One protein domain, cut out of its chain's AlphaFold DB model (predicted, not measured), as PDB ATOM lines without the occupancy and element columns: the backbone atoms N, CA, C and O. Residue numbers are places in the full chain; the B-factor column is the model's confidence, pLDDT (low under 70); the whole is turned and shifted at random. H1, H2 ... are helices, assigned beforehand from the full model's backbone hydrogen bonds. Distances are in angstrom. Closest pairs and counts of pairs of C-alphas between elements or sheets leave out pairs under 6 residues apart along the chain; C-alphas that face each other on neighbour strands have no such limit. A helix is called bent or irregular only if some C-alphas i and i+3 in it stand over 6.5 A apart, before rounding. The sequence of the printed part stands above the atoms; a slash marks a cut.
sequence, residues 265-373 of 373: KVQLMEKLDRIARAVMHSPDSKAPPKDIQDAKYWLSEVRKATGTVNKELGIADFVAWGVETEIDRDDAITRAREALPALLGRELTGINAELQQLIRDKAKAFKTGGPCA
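AT A GLANCE: This is residues 265 to 373 of the 373 residues of an uncharacterized protein of Sporormia fimetaria CBS 119925 (UniProt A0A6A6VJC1). Four crossed helices make a compact body with H4 in its middle: H1 and H2 form a helical hairpin, H4 crosses H1, and H3 packs on H4. H5 makes a long arm, of which residues 359 to 368 stick out with the tail to 373. The 109 printed residues, with five named helices in the order H1 to H5 and no named strand, are all helix in class, compact with a radius of gyration of the C-alphas of 15.1 A, and span 48 by 35 by 26 A.

HOW THE PARTS SIT: Start at H1, residues 265 to 281; it touches H2, residues 289 to 305, closest at C-alphas 268 and 298, 5.2 A, opposite ways at a shallow tilt of 34 degrees, only just short of steep. H3, residues 315 to 324, touches H1 at residues 265 to 269 alone, closest at C-alphas 265 and 321, 6.2 A. H4, residues 329 to 344, touches H1 about perpendicular at 81 degrees, closest at C-alphas 276 and 339, 4.6 A, and touches H3, closest at C-alphas 319 and 332, 5.4 A. H4 is only just irregular, C-alphas 338 and 341 being 6.6 A apart. H5, residues 349 to 368, only just touches H3, with 3 pairs of C-alphas within 8 A, and is apart from H1 and H2. Every O i to N i+4 pair is within hydrogen-bond range in H1, H2 and H3, against 10 of 12 in H4 and 15 of 16 in H5.

IN THESE COORDINATES: Find C-alpha 265 at (265.264, 286.608, 296.376); H1 runs 23.9 A from there, H2 24.4 A, H3 13.9 A and H4 21.5 A. H5 runs 28.5 A to C-alpha 368 at (247.708, 317.111, 290.431).

THE WHOLE: C-alphas 297 and 373 are the two farthest apart, 49.6 A. The printed part has no cut and no long link. Look for pLDDT under 70 in 48 residues, among them 346 to 373.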
ATOM      1  N   LYS A 265     266.339 285.636 296.628       82.94
ATOM      2  CA  LYS A 265     265.264 286.608 296.376       82.94
ATOM      3  C   LYS A 265     264.366 286.145 295.237       82.94
ATOM      4  O   LYS A 265     263.153 286.288 295.341       82.94
ATOM      5  N   VAL A 266     264.920 285.544 294.182       81.88
ATOM      6  CA  VAL A 266     264.127 284.955 293.088       81.88
ATOM      7  C   VAL A 266     263.289 283.786 293.608       81.88
ATOM      8  O   VAL A 266     262.097 283.721 293.312       81.88
ATOM      9  N   GLN A 267     263.863 282.922 294.452       85.06
ATOM     10  CA  GLN A 267     263.124 281.826 295.093       85.06
ATOM     11  C   GLN A 267     261.991 282.349 295.998       85.06
ATOM     12  O   GLN A 267     260.873 281.836 295.964       85.06
ATOM     13  N   LEU A 268     262.253 283.400 296.785       85.38
ATOM     14  CA  LEU A 268     261.248 284.049 297.631       85.38
ATOM     15  C   LEU A 268     260.125 284.692 296.798       85.38
ATOM     16  O   LEU A 268     258.949 284.485 297.096       85.38
ATOM     17  N   MET A 269     260.464 285.451 295.752       79.25
ATOM     18  CA  MET A 269     259.478 286.154 294.925       79.25
ATOM     19  C   MET A 269     258.627 285.201 294.063       79.25
ATOM     20  O   MET A 269     257.458 285.508 293.830       79.25
ATOM     21  N   GLU A 270     259.150 284.031 293.661       78.44
ATOM     22  CA  GLU A 270     258.371 282.945 293.027       78.44
ATOM     23  C   GLU A 270     257.238 282.475 293.949       78.44
ATOM     24  O   GLU A 270     256.069 282.422 293.556       78.44
ATOM     25  N   LYS A 271     257.568 282.224 295.220       82.94
ATOM     26  CA  LYS A 271     256.605 281.761 296.224       82.94
ATOM     27  C   LYS A 271     255.627 282.849 296.651       82.94
ATOM     28  O   LYS A 271     254.438 282.564 296.787       82.94
ATOM     29  N   LEU A 272     256.075 284.097 296.800       79.38
ATOM     30  CA  LEU A 272     255.174 285.224 297.065       79.38
ATOM     31  C   LEU A 272     254.185 285.446 295.908       79.38
ATOM     32  O   LEU A 272     253.016 285.719 296.166       79.38
ATOM     33  N   ASP A 273     254.598 285.259 294.649       76.69
ATOM     34  CA  ASP A 273     253.687 285.319 293.497       76.69
ATOM     35  C   ASP A 273     252.623 284.208 293.536       76.69
ATOM     36  O   ASP A 273     251.436 284.481 293.355       76.69
ATOM     37  N   ARG A 274     253.019 282.964 293.843       75.25
ATOM     38  CA  ARG A 274     252.088 281.833 294.024       75.25
ATOM     39  C   ARG A 274     251.068 282.077 295.134       75.25
ATOM     40  O   ARG A 274     249.871 281.891 294.911       75.25
ATOM     41  N   ILE A 275     251.530 282.511 296.308       78.50
ATOM     42  CA  ILE A 275     250.680 282.808 297.469       78.50
ATOM     43  C   ILE A 275     249.698 283.935 297.119       78.50
ATOM     44  O   ILE A 275     248.495 283.766 297.306       78.50
ATOM     45  N   ALA A 276     250.184 285.044 296.545       75.25
ATOM     46  CA  ALA A 276     249.336 286.157 296.118       75.25
ATOM     47  C   ALA A 276     248.277 285.712 295.097       75.25
ATOM     48  O   ALA A 276     247.111 286.077 295.216       75.25
ATOM     49  N   ARG A 277     248.644 284.870 294.120       71.19
ATOM     50  CA  ARG A 277     247.682 284.330 293.147       71.19
ATOM     51  C   ARG A 277     246.604 283.481 293.803       71.19
ATOM     52  O   ARG A 277     245.446 283.669 293.447       71.19
ATOM     53  N   ALA A 278     246.955 282.597 294.737       71.62
ATOM     54  CA  ALA A 278     245.973 281.767 295.433       71.62
ATOM     55  C   ALA A 278     244.914 282.629 296.144       71.62
ATOM     56  O   ALA A 278     243.725 282.440 295.899       71.62
ATOM     57  N   VAL A 279     245.359 283.634 296.911       71.50
ATOM     58  CA  VAL A 279     244.487 284.590 297.618       71.50
ATOM     59  C   VAL A 279     243.624 285.401 296.638       71.50
ATOM     60  O   VAL A 279     242.411 285.483 296.802       71.50
ATOM     61  N   MET A 280     244.217 285.958 295.575       71.25
ATOM     62  CA  MET A 280     243.495 286.813 294.617       71.25
ATOM     63  C   MET A 280     242.458 286.077 293.757       71.25
ATOM     64  O   MET A 280     241.499 286.703 293.314       71.25
ATOM     65  N   HIS A 281     242.662 284.790 293.449       68.19
ATOM     66  CA  HIS A 281     241.764 284.035 292.558       68.19
ATOM     67  C   HIS A 281     240.666 283.280 293.318       68.19
ATOM     68  O   HIS A 281     239.700 282.834 292.701       68.19
ATOM     69  N   SER A 282     240.794 283.129 294.639       66.19
ATOM     70  CA  SER A 282     239.755 282.579 295.507       66.19
ATOM     71  C   SER A 282     239.989 283.075 296.942       66.19
ATOM     72  O   SER A 282     240.847 282.525 297.630       66.19
ATOM     73  N   PRO A 283     239.245 284.098 297.410       58.06
ATOM     74  CA  PRO A 283     239.423 284.669 298.751       58.06
ATOM     75  C   PRO A 283     239.238 283.662 299.899       58.06
ATOM     76  O   PRO A 283     239.870 283.796 300.943       58.06
ATOM     77  N   ASP A 284     238.414 282.631 299.691       57.34
ATOM     78  CA  ASP A 284     238.195 281.534 300.644       57.34
ATOM     79  C   ASP A 284     239.306 280.464 300.610       57.34
ATOM     80  O   ASP A 284     239.400 279.613 301.502       57.34
ATOM     81  N   SER A 285     240.159 280.479 299.578       56.94
ATOM     82  CA  SER A 285     241.242 279.514 299.409       56.94
ATOM     83  C   SER A 285     242.447 279.881 300.264       56.94
ATOM     84  O   SER A 285     243.104 280.909 300.089       56.94
ATOM     85  N   LYS A 286     242.794 278.983 301.187       67.12
ATOM     86  CA  LYS A 286     244.028 279.089 301.967       67.12
ATOM     87  C   LYS A 286     245.219 278.900 301.033       67.12
ATOM     88  O   LYS A 286     245.308 277.884 300.345       67.12
ATOM     89  N   ALA A 287     246.153 279.851 301.043       75.31
ATOM     90  CA  ALA A 287     247.361 279.755 300.232       75.31
ATOM     91  C   ALA A 287     248.125 278.435 300.507       75.31
ATOM     92  O   ALA A 287     248.138 277.976 301.655       75.31
ATOM     93  N   PRO A 288     248.752 277.804 299.489       76.19
ATOM     94  CA  PRO A 288     249.242 276.433 299.608       76.19
ATOM     95  C   PRO A 288     250.253 276.262 300.757       76.19
ATOM     96  O   PRO A 288     251.260 276.975 300.773       76.19
ATOM     97  N   PRO A 289     250.060 275.301 301.688       82.19
ATOM     98  CA  PRO A 289     250.960 275.114 302.832       82.19
ATOM     99  C   PRO A 289     252.431 274.938 302.434       82.19
ATOM    100  O   PRO A 289     253.306 275.550 303.044       82.19
ATOM    101  N   LYS A 290     252.692 274.196 301.346       82.12
ATOM    102  CA  LYS A 290     254.029 274.024 300.754       82.12
ATOM    103  C   LYS A 290     254.659 275.342 300.306       82.12
ATOM    104  O   LYS A 290     255.838 275.563 300.557       82.12
ATOM    105  N   ASP A 291     253.885 276.236 299.691       83.62
ATOM    106  CA  ASP A 291     254.406 277.526 299.229       83.62
ATOM    107  C   ASP A 291     254.636 278.499 300.395       83.62
ATOM    108  O   ASP A 291     255.636 279.213 300.395       83.62
ATOM    109  N   ILE A 292     253.794 278.460 301.438       85.31
ATOM    110  CA  ILE A 292     254.022 279.181 302.706       85.31
ATOM    111  C   ILE A 292     255.302 278.682 303.398       85.31
ATOM    112  O   ILE A 292     256.082 279.489 303.909       85.31
ATOM    113  N   GLN A 293     255.532 277.367 303.434       86.75
ATOM    114  CA  GLN A 293     256.718 276.764 304.049       86.75
ATOM    115  C   GLN A 293     257.999 277.109 303.277       86.75
ATOM    116  O   GLN A 293     258.957 277.603 303.874       86.75
ATOM    117  N   ASP A 294     257.981 276.948 301.951       88.56
ATOM    118  CA  ASP A 294     259.090 277.322 301.069       88.56
ATOM    119  C   ASP A 294     259.414 278.822 301.200       88.56
ATOM    120  O   ASP A 294     260.573 279.193 301.386       88.56
ATOM    121  N   ALA A 295     258.400 279.698 301.187       88.44
ATOM    122  CA  ALA A 295     258.583 281.139 301.365       88.44
ATOM    123  C   ALA A 295     259.149 281.516 302.747       88.44
ATOM    124  O   ALA A 295     259.972 282.425 302.828       88.44
ATOM    125  N   LYS A 296     258.764 280.829 303.835       89.38
ATOM    126  CA  LYS A 296     259.338 281.068 305.178       89.38
ATOM    127  C   LYS A 296     260.824 280.729 305.232       89.38
ATOM    128  O   LYS A 296     261.596 281.481 305.827       89.38
ATOM    129  N   TYR A 297     261.223 279.628 304.598       91.50
ATOM    130  CA  TYR A 297     262.629 279.256 304.473       91.50
ATOM    131  C   TYR A 297     263.405 280.286 303.634       91.50
ATOM    132  O   TYR A 297     264.379 280.852 304.130       91.50
ATOM    133  N   TRP A 298     262.942 280.625 302.425       89.62
ATOM    134  CA  TRP A 298     263.648 281.593 301.573       89.62
ATOM    135  C   TRP A 298     263.683 283.002 302.170       89.62
ATOM    136  O   TRP A 298     264.701 283.677 302.061       89.62
ATOM    137  N   LEU A 299     262.648 283.428 302.902       89.88
ATOM    138  CA  LEU A 299     262.674 284.678 303.665       89.88
ATOM    139  C   LEU A 299     263.758 284.667 304.759       89.88
ATOM    140  O   LEU A 299     264.370 285.700 305.027       89.88
ATOM    141  N   SER A 300     264.029 283.514 305.377       89.50
ATOM    142  CA  SER A 300     265.141 283.355 306.321       89.50
ATOM    143  C   SER A 300     266.496 283.489 305.617       89.50
ATOM    144  O   SER A 300     267.344 284.258 306.071       89.50
ATOM    145  N   GLU A 301     266.682 282.820 304.474       91.00
ATOM    146  CA  GLU A 301     267.925 282.888 303.692       91.00
ATOM    147  C   GLU A 301     268.181 284.305 303.138       91.00
ATOM    148  O   GLU A 301     269.265 284.852 303.350       91.00
ATOM    149  N   VAL A 302     267.173 284.971 302.554       89.62
ATOM    150  CA  VAL A 302     267.265 286.377 302.105       89.62
ATOM    151  C   VAL A 302     267.642 287.303 303.262       89.62
ATOM    152  O   VAL A 302     268.492 288.182 303.099       89.62
ATOM    153  N   ARG A 303     267.062 287.114 304.456       88.50
ATOM    154  CA  ARG A 303     267.388 287.945 305.628       88.50
ATOM    155  C   ARG A 303     268.807 287.707 306.146       88.50
ATOM    156  O   ARG A 303     269.419 288.657 306.629       88.50
ATOM    157  N   LYS A 304     269.364 286.498 306.003       90.38
ATOM    158  CA  LYS A 304     270.792 286.225 306.259       90.38
ATOM    159  C   LYS A 304     271.671 286.918 305.214       90.38
ATOM    160  O   LYS A 304     272.533 287.707 305.588       90.38
ATOM    161  N   ALA A 305     271.402 286.694 303.926       86.44
ATOM    162  CA  ALA A 305     272.178 287.237 302.807       86.44
ATOM    163  C   ALA A 305     272.198 288.779 302.758       86.44
ATOM    164  O   ALA A 305     273.194 289.377 302.362       86.44
ATOM    165  N   THR A 306     271.119 289.432 303.197       85.06
ATOM    166  CA  THR A 306     271.003 290.905 303.259       85.06
ATOM    167  C   THR A 306     271.362 291.509 304.624       85.06
ATOM    168  O   THR A 306     271.301 292.726 304.781       85.06
ATOM    169  N   GLY A 307     271.700 290.698 305.634       85.50
ATOM    170  CA  GLY A 307     271.969 291.173 307.000       85.50
ATOM    171  C   GLY A 307     270.737 291.695 307.762       85.50
ATOM    172  O   GLY A 307     270.876 292.311 308.817       85.50
ATOM    173  N   THR A 308     269.521 291.445 307.267       84.88
ATOM    174  CA  THR A 308     268.254 291.974 307.811       84.88
ATOM    175  C   THR A 308     267.559 291.047 308.824       84.88
ATOM    176  O   THR A 308     266.402 291.272 309.178       84.88
ATOM    177  N   VAL A 309     268.257 290.034 309.359       83.38
ATOM    178  CA  VAL A 309     267.739 289.029 310.327       83.38
ATOM    179  C   VAL A 309     267.006 289.639 311.534       83.38
ATOM    180  O   VAL A 309     266.005 289.080 311.989       83.38
ATOM    181  N   ASN A 310     267.442 290.809 312.007       79.62
ATOM    182  CA  ASN A 310     266.843 291.519 313.146       79.62
ATOM    183  C   ASN A 310     266.024 292.764 312.742       79.62
ATOM    184  O   ASN A 310     265.525 293.472 313.613       79.62
ATOM    185  N   LYS A 311     265.879 293.049 311.441       77.94
ATOM    186  CA  LYS A 311     265.106 294.187 310.917       77.94
ATOM    187  C   LYS A 311     263.644 293.778 310.706       77.94
ATOM    188  O   LYS A 311     263.391 292.727 310.114       77.94
ATOM    189  N   GLU A 312     262.686 294.602 311.124       76.62
ATOM    190  CA  GLU A 312     261.311 294.475 310.625       76.62
ATOM    191  C   GLU A 312     261.262 294.894 309.144       76.62
ATOM    192  O   GLU A 312     261.929 295.849 308.738       76.62
ATOM    193  N   LEU A 313     260.533 294.128 308.329       74.94
ATOM    194  CA  LEU A 313     260.485 294.291 306.876       74.94
ATOM    195  C   LEU A 313     259.200 295.015 306.459       74.94
ATOM    196  O   LEU A 313     258.106 294.584 306.829       74.94
ATOM    197  N   GLY A 314     259.344 296.087 305.680       72.06
ATOM    198  CA  GLY A 314     258.233 296.832 305.074       72.06
ATOM    199  C   GLY A 314     257.969 296.403 303.628       72.06
ATOM    200  O   GLY A 314     258.730 295.619 303.060       72.06
ATOM    201  N   ILE A 315     256.940 296.973 302.988       69.94
ATOM    202  CA  ILE A 315     256.711 296.836 301.537       69.94
ATOM    203  C   ILE A 315     257.973 297.265 300.789       69.94
ATOM    204  O   ILE A 315     258.354 296.623 299.815       69.94
ATOM    205  N   ALA A 316     258.643 298.320 301.263       74.62
ATOM    206  CA  ALA A 316     259.868 298.839 300.663       74.62
ATOM    207  C   ALA A 316     260.975 297.778 300.478       74.62
ATOM    208  O   ALA A 316     261.656 297.804 299.455       74.62
ATOM    209  N   ASP A 317     261.126 296.821 301.405       80.69
ATOM    210  CA  ASP A 317     262.110 295.734 301.282       80.69
ATOM    211  C   ASP A 317     261.712 294.741 300.179       80.69
ATOM    212  O   ASP A 317     262.504 294.448 299.285       80.69
ATOM    213  N   PHE A 318     260.456 294.281 300.181       74.94
ATOM    214  CA  PHE A 318     259.941 293.353 299.166       74.94
ATOM    215  C   PHE A 318     259.812 293.993 297.776       74.94
ATOM    216  O   PHE A 318     259.909 293.295 296.771       74.94
ATOM    217  N   VAL A 319     259.647 295.314 297.694       70.31
ATOM    218  CA  VAL A 319     259.703 296.076 296.438       70.31
ATOM    219  C   VAL A 319     261.137 296.233 295.949       70.31
ATOM    220  O   VAL A 319     261.362 296.089 294.751       70.31
ATOM    221  N   ALA A 320     262.110 296.477 296.833       76.25
ATOM    222  CA  ALA A 320     263.519 296.492 296.445       76.25
ATOM    223  C   ALA A 320     263.938 295.126 295.877       76.25
ATOM    224  O   ALA A 320     264.444 295.061 294.759       76.25
ATOM    225  N   TRP A 321     263.627 294.034 296.583       77.31
ATOM    226  CA  TRP A 321     263.879 292.673 296.096       77.31
ATOM    227  C   TRP A 321     263.063 292.352 294.835       77.31
ATOM    228  O   TRP A 321     263.600 291.782 293.894       77.31
ATOM    229  N   GLY A 322     261.801 292.782 294.757       66.94
ATOM    230  CA  GLY A 322     260.956 292.624 293.570       66.94
ATOM    231  C   GLY A 322     261.567 293.260 292.319       66.94
ATOM    232  O   GLY A 322     261.716 292.583 291.302       66.94
ATOM    233  N   VAL A 323     262.017 294.513 292.422       60.19
ATOM    234  CA  VAL A 323     262.703 295.244 291.342       60.19
ATOM    235  C   VAL A 323     264.060 294.609 291.011       60.19
ATOM    236  O   VAL A 323     264.387 294.455 289.836       60.19
ATOM    237  N   GLU A 324     264.816 294.135 292.007       64.88
ATOM    238  CA  GLU A 324     266.020 293.311 291.796       64.88
ATOM    239  C   GLU A 324     265.717 291.960 291.112       64.88
ATOM    240  O   GLU A 324     266.608 291.365 290.508       64.88
ATOM    241  N   THR A 325     264.470 291.483 291.126       60.47
ATOM    242  CA  THR A 325     263.992 290.324 290.342       60.47
ATOM    243  C   THR A 325     263.242 290.716 289.058       60.47
ATOM    244  O   THR A 325     262.645 289.860 288.414       60.47
ATOM    245  N   GLU A 326     263.298 291.993 288.656       64.25
ATOM    246  CA  GLU A 326     262.627 292.566 287.473       64.25
ATOM    247  C   GLU A 326     261.090 292.447 287.450       64.25
ATOM    248  O   GLU A 326     260.459 292.623 286.403       64.25
ATOM    249  N   ILE A 327     260.480 292.225 288.615       63.72
ATOM    250  CA  ILE A 327     259.044 292.401 288.830       63.72
ATOM    251  C   ILE A 327     258.761 293.908 288.868       63.72
ATOM    252  O   ILE A 327     259.475 294.656 289.539       63.72
ATOM    253  N   ASP A 328     257.723 294.361 288.156       64.81
ATOM    254  CA  ASP A 328     257.316 295.769 288.195       64.81
ATOM    255  C   ASP A 328     256.959 296.216 289.624       64.81
ATOM    256  O   ASP A 328     256.490 295.430 290.447       64.81
ATOM    257  N   ARG A 329     257.171 297.501 289.924       62.38
ATOM    258  CA  ARG A 329     256.963 298.064 291.259       62.38
ATOM    259  C   ARG A 329     255.532 297.875 291.771       62.38
ATOM    260  O   ARG A 329     255.370 297.535 292.941       62.38
ATOM    261  N   ASP A 330     254.512 298.097 290.945       63.69
ATOM    262  CA  ASP A 330     253.114 297.967 291.370       63.69
ATOM    263  C   ASP A 330     252.701 296.496 291.505       63.69
ATOM    264  O   ASP A 330     251.964 296.135 292.429       63.69
ATOM    265  N   ASP A 331     253.253 295.629 290.658       63.12
ATOM    266  CA  ASP A 331     253.115 294.176 290.768       63.12
ATOM    267  C   ASP A 331     253.777 293.652 292.060       63.12
ATOM    268  O   ASP A 331     253.188 292.844 292.776       63.12
ATOM    269  N   ALA A 332     254.963 294.157 292.422       65.56
ATOM    270  CA  ALA A 332     255.668 293.813 293.657       65.56
ATOM    271  C   ALA A 332     254.931 294.314 294.913       65.56
ATOM    272  O   ALA A 332     254.802 293.559 295.876       65.56
ATOM    273  N   ILE A 333     254.385 295.540 294.893       66.31
ATOM    274  CA  ILE A 333     253.508 296.061 295.961       66.31
ATOM    275  C   ILE A 333     252.273 295.164 296.121       66.31
ATOM    276  O   ILE A 333     251.911 294.813 297.243       66.31
ATOM    277  N   THR A 334     251.644 294.765 295.012       69.00
ATOM    278  CA  THR A 334     250.442 293.917 295.025       69.00
ATOM    279  C   THR A 334     250.757 292.535 295.597       69.00
ATOM    280  O   THR A 334     250.116 292.110 296.556       69.00
ATOM    281  N   ARG A 335     251.804 291.863 295.098       71.50
ATOM    282  CA  ARG A 335     252.248 290.556 295.616       71.50
ATOM    283  C   ARG A 335     252.608 290.633 297.102       71.50
ATOM    284  O   ARG A 335     252.207 289.757 297.861       71.50
ATOM    285  N   ALA A 336     253.296 291.691 297.540       72.25
ATOM    286  CA  ALA A 336     253.611 291.913 298.951       72.25
ATOM    287  C   ALA A 336     252.347 292.093 299.816       72.25
ATOM    288  O   ALA A 336     252.262 291.507 300.895       72.25
ATOM    289  N   ARG A 337     251.348 292.854 299.341       74.19
ATOM    290  CA  ARG A 337     250.085 293.077 300.066       74.19
ATOM    291  C   ARG A 337     249.312 291.778 300.297       74.19
ATOM    292  O   ARG A 337     248.878 291.544 301.417       74.19
ATOM    293  N   GLU A 338     249.158 290.948 299.268       76.44
ATOM    294  CA  GLU A 338     248.365 289.712 299.362       76.44
ATOM    295  C   GLU A 338     249.127 288.577 300.060       76.44
ATOM    296  O   GLU A 338     248.569 287.846 300.878       76.44
ATOM    297  N   ALA A 339     250.419 288.409 299.755       79.25
ATOM    298  CA  ALA A 339     251.163 287.237 300.203       79.25
ATOM    299  C   ALA A 339     251.720 287.349 301.624       79.25
ATOM    300  O   ALA A 339     251.819 286.333 302.311       79.25
ATOM    301  N   LEU A 340     252.104 288.540 302.093       78.94
ATOM    302  CA  LEU A 340     252.783 288.674 303.387       78.94
ATOM    303  C   LEU A 340     251.876 288.450 304.611       78.94
ATOM    304  O   LEU A 340     252.353 287.809 305.553       78.94
ATOM    305  N   PRO A 341     250.590 288.862 304.625       79.12
ATOM    306  CA  PRO A 341     249.661 288.482 305.690       79.12
ATOM    307  C   PRO A 341     249.464 286.962 305.762       79.12
ATOM    308  O   PRO A 341     249.572 286.378 306.841       79.12
ATOM    309  N   ALA A 342     249.275 286.304 304.611       79.94
ATOM    310  CA  ALA A 342     249.149 284.848 304.515       79.94
ATOM    311  C   ALA A 342     250.442 284.113 304.927       79.94
ATOM    312  O   ALA A 342     250.390 283.072 305.583       79.94
ATOM    313  N   LEU A 343     251.609 284.670 304.589       81.31
ATOM    314  CA  LEU A 343     252.912 284.110 304.941       81.31
ATOM    315  C   LEU A 343     253.197 284.205 306.444       81.31
ATOM    316  O   LEU A 343     253.649 283.233 307.049       81.31
ATOM    317  N   LEU A 344     252.967 285.371 307.054       77.81
ATOM    318  CA  LEU A 344     253.360 285.636 308.441       77.81
ATOM    319  C   LEU A 344     252.259 285.356 309.471       77.81
ATOM    320  O   LEU A 344     252.560 285.329 310.662       77.81
ATOM    321  N   GLY A 345     251.009 285.144 309.044       72.06
ATOM    322  CA  GLY A 345     249.878 284.882 309.943       72.06
ATOM    323  C   GLY A 345     249.496 286.073 310.829       72.06
ATOM    324  O   GLY A 345     248.876 285.886 311.873       72.06
ATOM    325  N   ARG A 346     249.898 287.289 310.442       65.69
ATOM    326  CA  ARG A 346     249.610 288.547 311.144       65.69
ATOM    327  C   ARG A 346     249.454 289.682 310.138       65.69
ATOM    328  O   ARG A 346     250.163 289.703 309.130       65.69
ATOM    329  N   GLU A 347     248.604 290.658 310.442       58.56
ATOM    330  CA  GLU A 347     248.676 291.942 309.745       58.56
ATOM    331  C   GLU A 347     250.019 292.619 310.034       58.56
ATOM    332  O   GLU A 347     250.495 292.665 311.173       58.56
ATOM    333  N   LEU A 348     250.637 293.160 308.989       57.41
ATOM    334  CA  LEU A 348     251.852 293.951 309.101       57.41
ATOM    335  C   LEU A 348     251.456 295.427 309.190       57.41
ATOM    336  O   LEU A 348     251.206 296.083 308.182       57.41
ATOM    337  N   THR A 349     251.408 295.962 310.407       54.84
ATOM    338  CA  THR A 349     250.991 297.351 310.680       54.84
ATOM    339  C   THR A 349     251.834 298.389 309.933       54.84
ATOM    340  O   THR A 349     251.283 299.355 309.407       54.84
ATOM    341  N   GLY A 350     253.147 298.160 309.797       52.66
ATOM    342  CA  GLY A 350     254.030 298.983 308.961       52.66
ATOM    343  C   GLY A 350     253.674 298.934 307.468       52.66
ATOM    344  O   GLY A 350     253.643 299.970 306.812       52.66
ATOM    345  N   ILE A 351     253.307 297.757 306.950       51.88
ATOM    346  CA  ILE A 351     252.842 297.579 305.564       51.88
ATOM    347  C   ILE A 351     251.503 298.284 305.343       51.88
ATOM    348  O   ILE A 351     251.358 298.991 304.352       51.88
ATOM    349  N   ASN A 352     250.554 298.193 306.279       52.53
ATOM    350  CA  ASN A 352     249.299 298.945 306.191       52.53
ATOM    351  C   ASN A 352     249.543 300.467 306.193       52.53
ATOM    352  O   ASN A 352     248.895 301.188 305.434       52.53
ATOM    353  N   ALA A 353     250.508 300.967 306.975       54.41
ATOM    354  CA  ALA A 353     250.888 302.381 306.972       54.41
ATOM    355  C   ALA A 353     251.552 302.822 305.649       54.41
ATOM    356  O   ALA A 353     251.154 303.841 305.078       54.41
ATOM    357  N   GLU A 354     252.508 302.044 305.128       54.75
ATOM    358  CA  GLU A 354     253.160 302.295 303.832       54.75
ATOM    359  C   GLU A 354     252.163 302.216 302.665       54.75
ATOM    360  O   GLU A 354     252.179 303.078 301.784       54.75
ATOM    361  N   LEU A 355     251.241 301.248 302.677       54.09
ATOM    362  CA  LEU A 355     250.199 301.103 301.659       54.09
ATOM    363  C   LEU A 355     249.217 302.281 301.696       54.09
ATOM    364  O   LEU A 355     248.917 302.862 300.656       54.09
ATOM    365  N   GLN A 356     248.758 302.690 302.883       56.91
ATOM    366  CA  GLN A 356     247.912 303.878 303.048       56.91
ATOM    367  C   GLN A 356     248.637 305.164 302.632       56.91
ATOM    368  O   GLN A 356     248.000 306.114 302.176       56.91
ATOM    369  N   GLN A 357     249.964 305.230 302.758       58.34
ATOM    370  CA  GLN A 357     250.744 306.343 302.222       58.34
ATOM    371  C   GLN A 357     250.822 306.294 300.688       58.34
ATOM    372  O   GLN A 357     250.489 307.285 300.043       58.34
ATOM    373  N   LEU A 358     251.142 305.139 300.096       54.69
ATOM    374  CA  LEU A 358     251.169 304.927 298.641       54.69
ATOM    375  C   LEU A 358     249.813 305.211 297.976       54.69
ATOM    376  O   LEU A 358     249.771 305.856 296.929       54.69
ATOM    377  N   ILE A 359     248.705 304.788 298.591       57.41
ATOM    378  CA  ILE A 359     247.341 305.082 298.131       57.41
ATOM    379  C   ILE A 359     247.075 306.590 298.192       57.41
ATOM    380  O   ILE A 359     246.614 307.166 297.207       57.41
ATOM    381  N   ARG A 360     247.411 307.258 299.306       61.53
ATOM    382  CA  ARG A 360     247.239 308.716 299.440       61.53
ATOM    383  C   ARG A 360     248.107 309.499 298.459       61.53
ATOM    384  O   ARG A 360     247.637 310.504 297.936       61.53
ATOM    385  N   ASP A 361     249.320 309.050 298.162       58.53
ATOM    386  CA  ASP A 361     250.216 309.748 297.239       58.53
ATOM    387  C   ASP A 361     249.875 309.477 295.764       58.53
ATOM    388  O   ASP A 361     249.927 310.411 294.965       58.53
ATOM    389  N   LYS A 362     249.377 308.282 295.400       56.00
ATOM    390  CA  LYS A 362     248.725 308.070 294.091       56.00
ATOM    391  C   LYS A 362     247.446 308.902 293.953       56.00
ATOM    392  O   LYS A 362     247.245 309.528 292.918       56.00
ATOM    393  N   ALA A 363     246.620 308.990 294.997       54.56
ATOM    394  CA  ALA A 363     245.412 309.819 294.995       54.56
ATOM    395  C   ALA A 363     245.707 311.333 294.960       54.56
ATOM    396  O   ALA A 363     244.885 312.096 294.457       54.56
ATOM    397  N   LYS A 364     246.870 311.785 295.454       53.72
ATOM    398  CA  LYS A 364     247.380 313.147 295.209       53.72
ATOM    399  C   LYS A 364     247.849 313.308 293.768       53.72
ATOM    400  O   LYS A 364     247.431 314.261 293.126       53.72
ATOM    401  N   ALA A 365     248.648 312.375 293.246       54.06
ATOM    402  CA  ALA A 365     249.134 312.421 291.867       54.06
ATOM    403  C   ALA A 365     247.977 312.492 290.852       54.06
ATOM    404  O   ALA A 365     248.028 313.292 289.926       54.06
ATOM    405  N   PHE A 366     246.889 311.750 291.092       50.47
ATOM    406  CA  PHE A 366     245.653 311.782 290.294       50.47
ATOM    407  C   PHE A 366     244.806 313.061 290.483       50.47
ATOM    408  O   PHE A 366     243.839 313.277 289.761       50.47
ATOM    409  N   LYS A 367     245.138 313.911 291.465       54.03
ATOM    410  CA  LYS A 367     244.547 315.247 291.672       54.03
ATOM    411  C   LYS A 367     245.449 316.387 291.186       54.03
ATOM    412  O   LYS A 367     244.970 317.510 291.068       54.03
ATOM    413  N   THR A 368     246.736 316.127 290.945       50.53
ATOM    414  CA  THR A 368     247.708 317.111 290.431       50.53
ATOM    415  C   THR A 368     248.049 316.907 288.956       50.53
ATOM    416  O   THR A 368     248.403 317.869 288.285       50.53
ATOM    417  N   GLY A 369     247.932 315.683 288.438       47.22
ATOM    418  CA  GLY A 369     247.774 315.441 287.008       47.22
ATOM    419  C   GLY A 369     246.348 315.812 286.612       47.22
ATOM    420  O   GLY A 369     245.400 315.294 287.201       47.22
ATOM    421  N   GLY A 370     246.200 316.751 285.677       38.66
ATOM    422  CA  GLY A 370     244.891 317.220 285.228       38.66
ATOM    423  C   GLY A 370     244.086 316.153 284.471       38.66
ATOM    424  O   GLY A 370     244.634 315.113 284.097       38.66
ATOM    425  N   PRO A 371     242.786 316.404 284.222       35.09
ATOM    426  CA  PRO A 371     242.008 315.599 283.286       35.09
ATOM    427  C   PRO A 371     242.618 315.656 281.877       35.09
ATOM    428  O   PRO A 371     243.408 316.549 281.575       35.09
ATOM    429  N   CYS A 372     242.232 314.694 281.038       34.00
ATOM    430  CA  CYS A 372     242.777 314.450 279.702       34.00
ATOM    431  C   CYS A 372     243.049 315.722 278.877       34.00
ATOM    432  O   CYS A 372     242.149 316.544 278.693       34.00
ATOM    433  N   ALA A 373     244.261 315.786 278.323       35.06
ATOM    434  CA  ALA A 373     244.633 316.585 277.159       35.06
ATOM    435  C   ALA A 373     244.973 315.616 276.017       35.06
ATOM    436  O   ALA A 373     245.619 314.587 276.328       35.06
TER     437      ALA A 373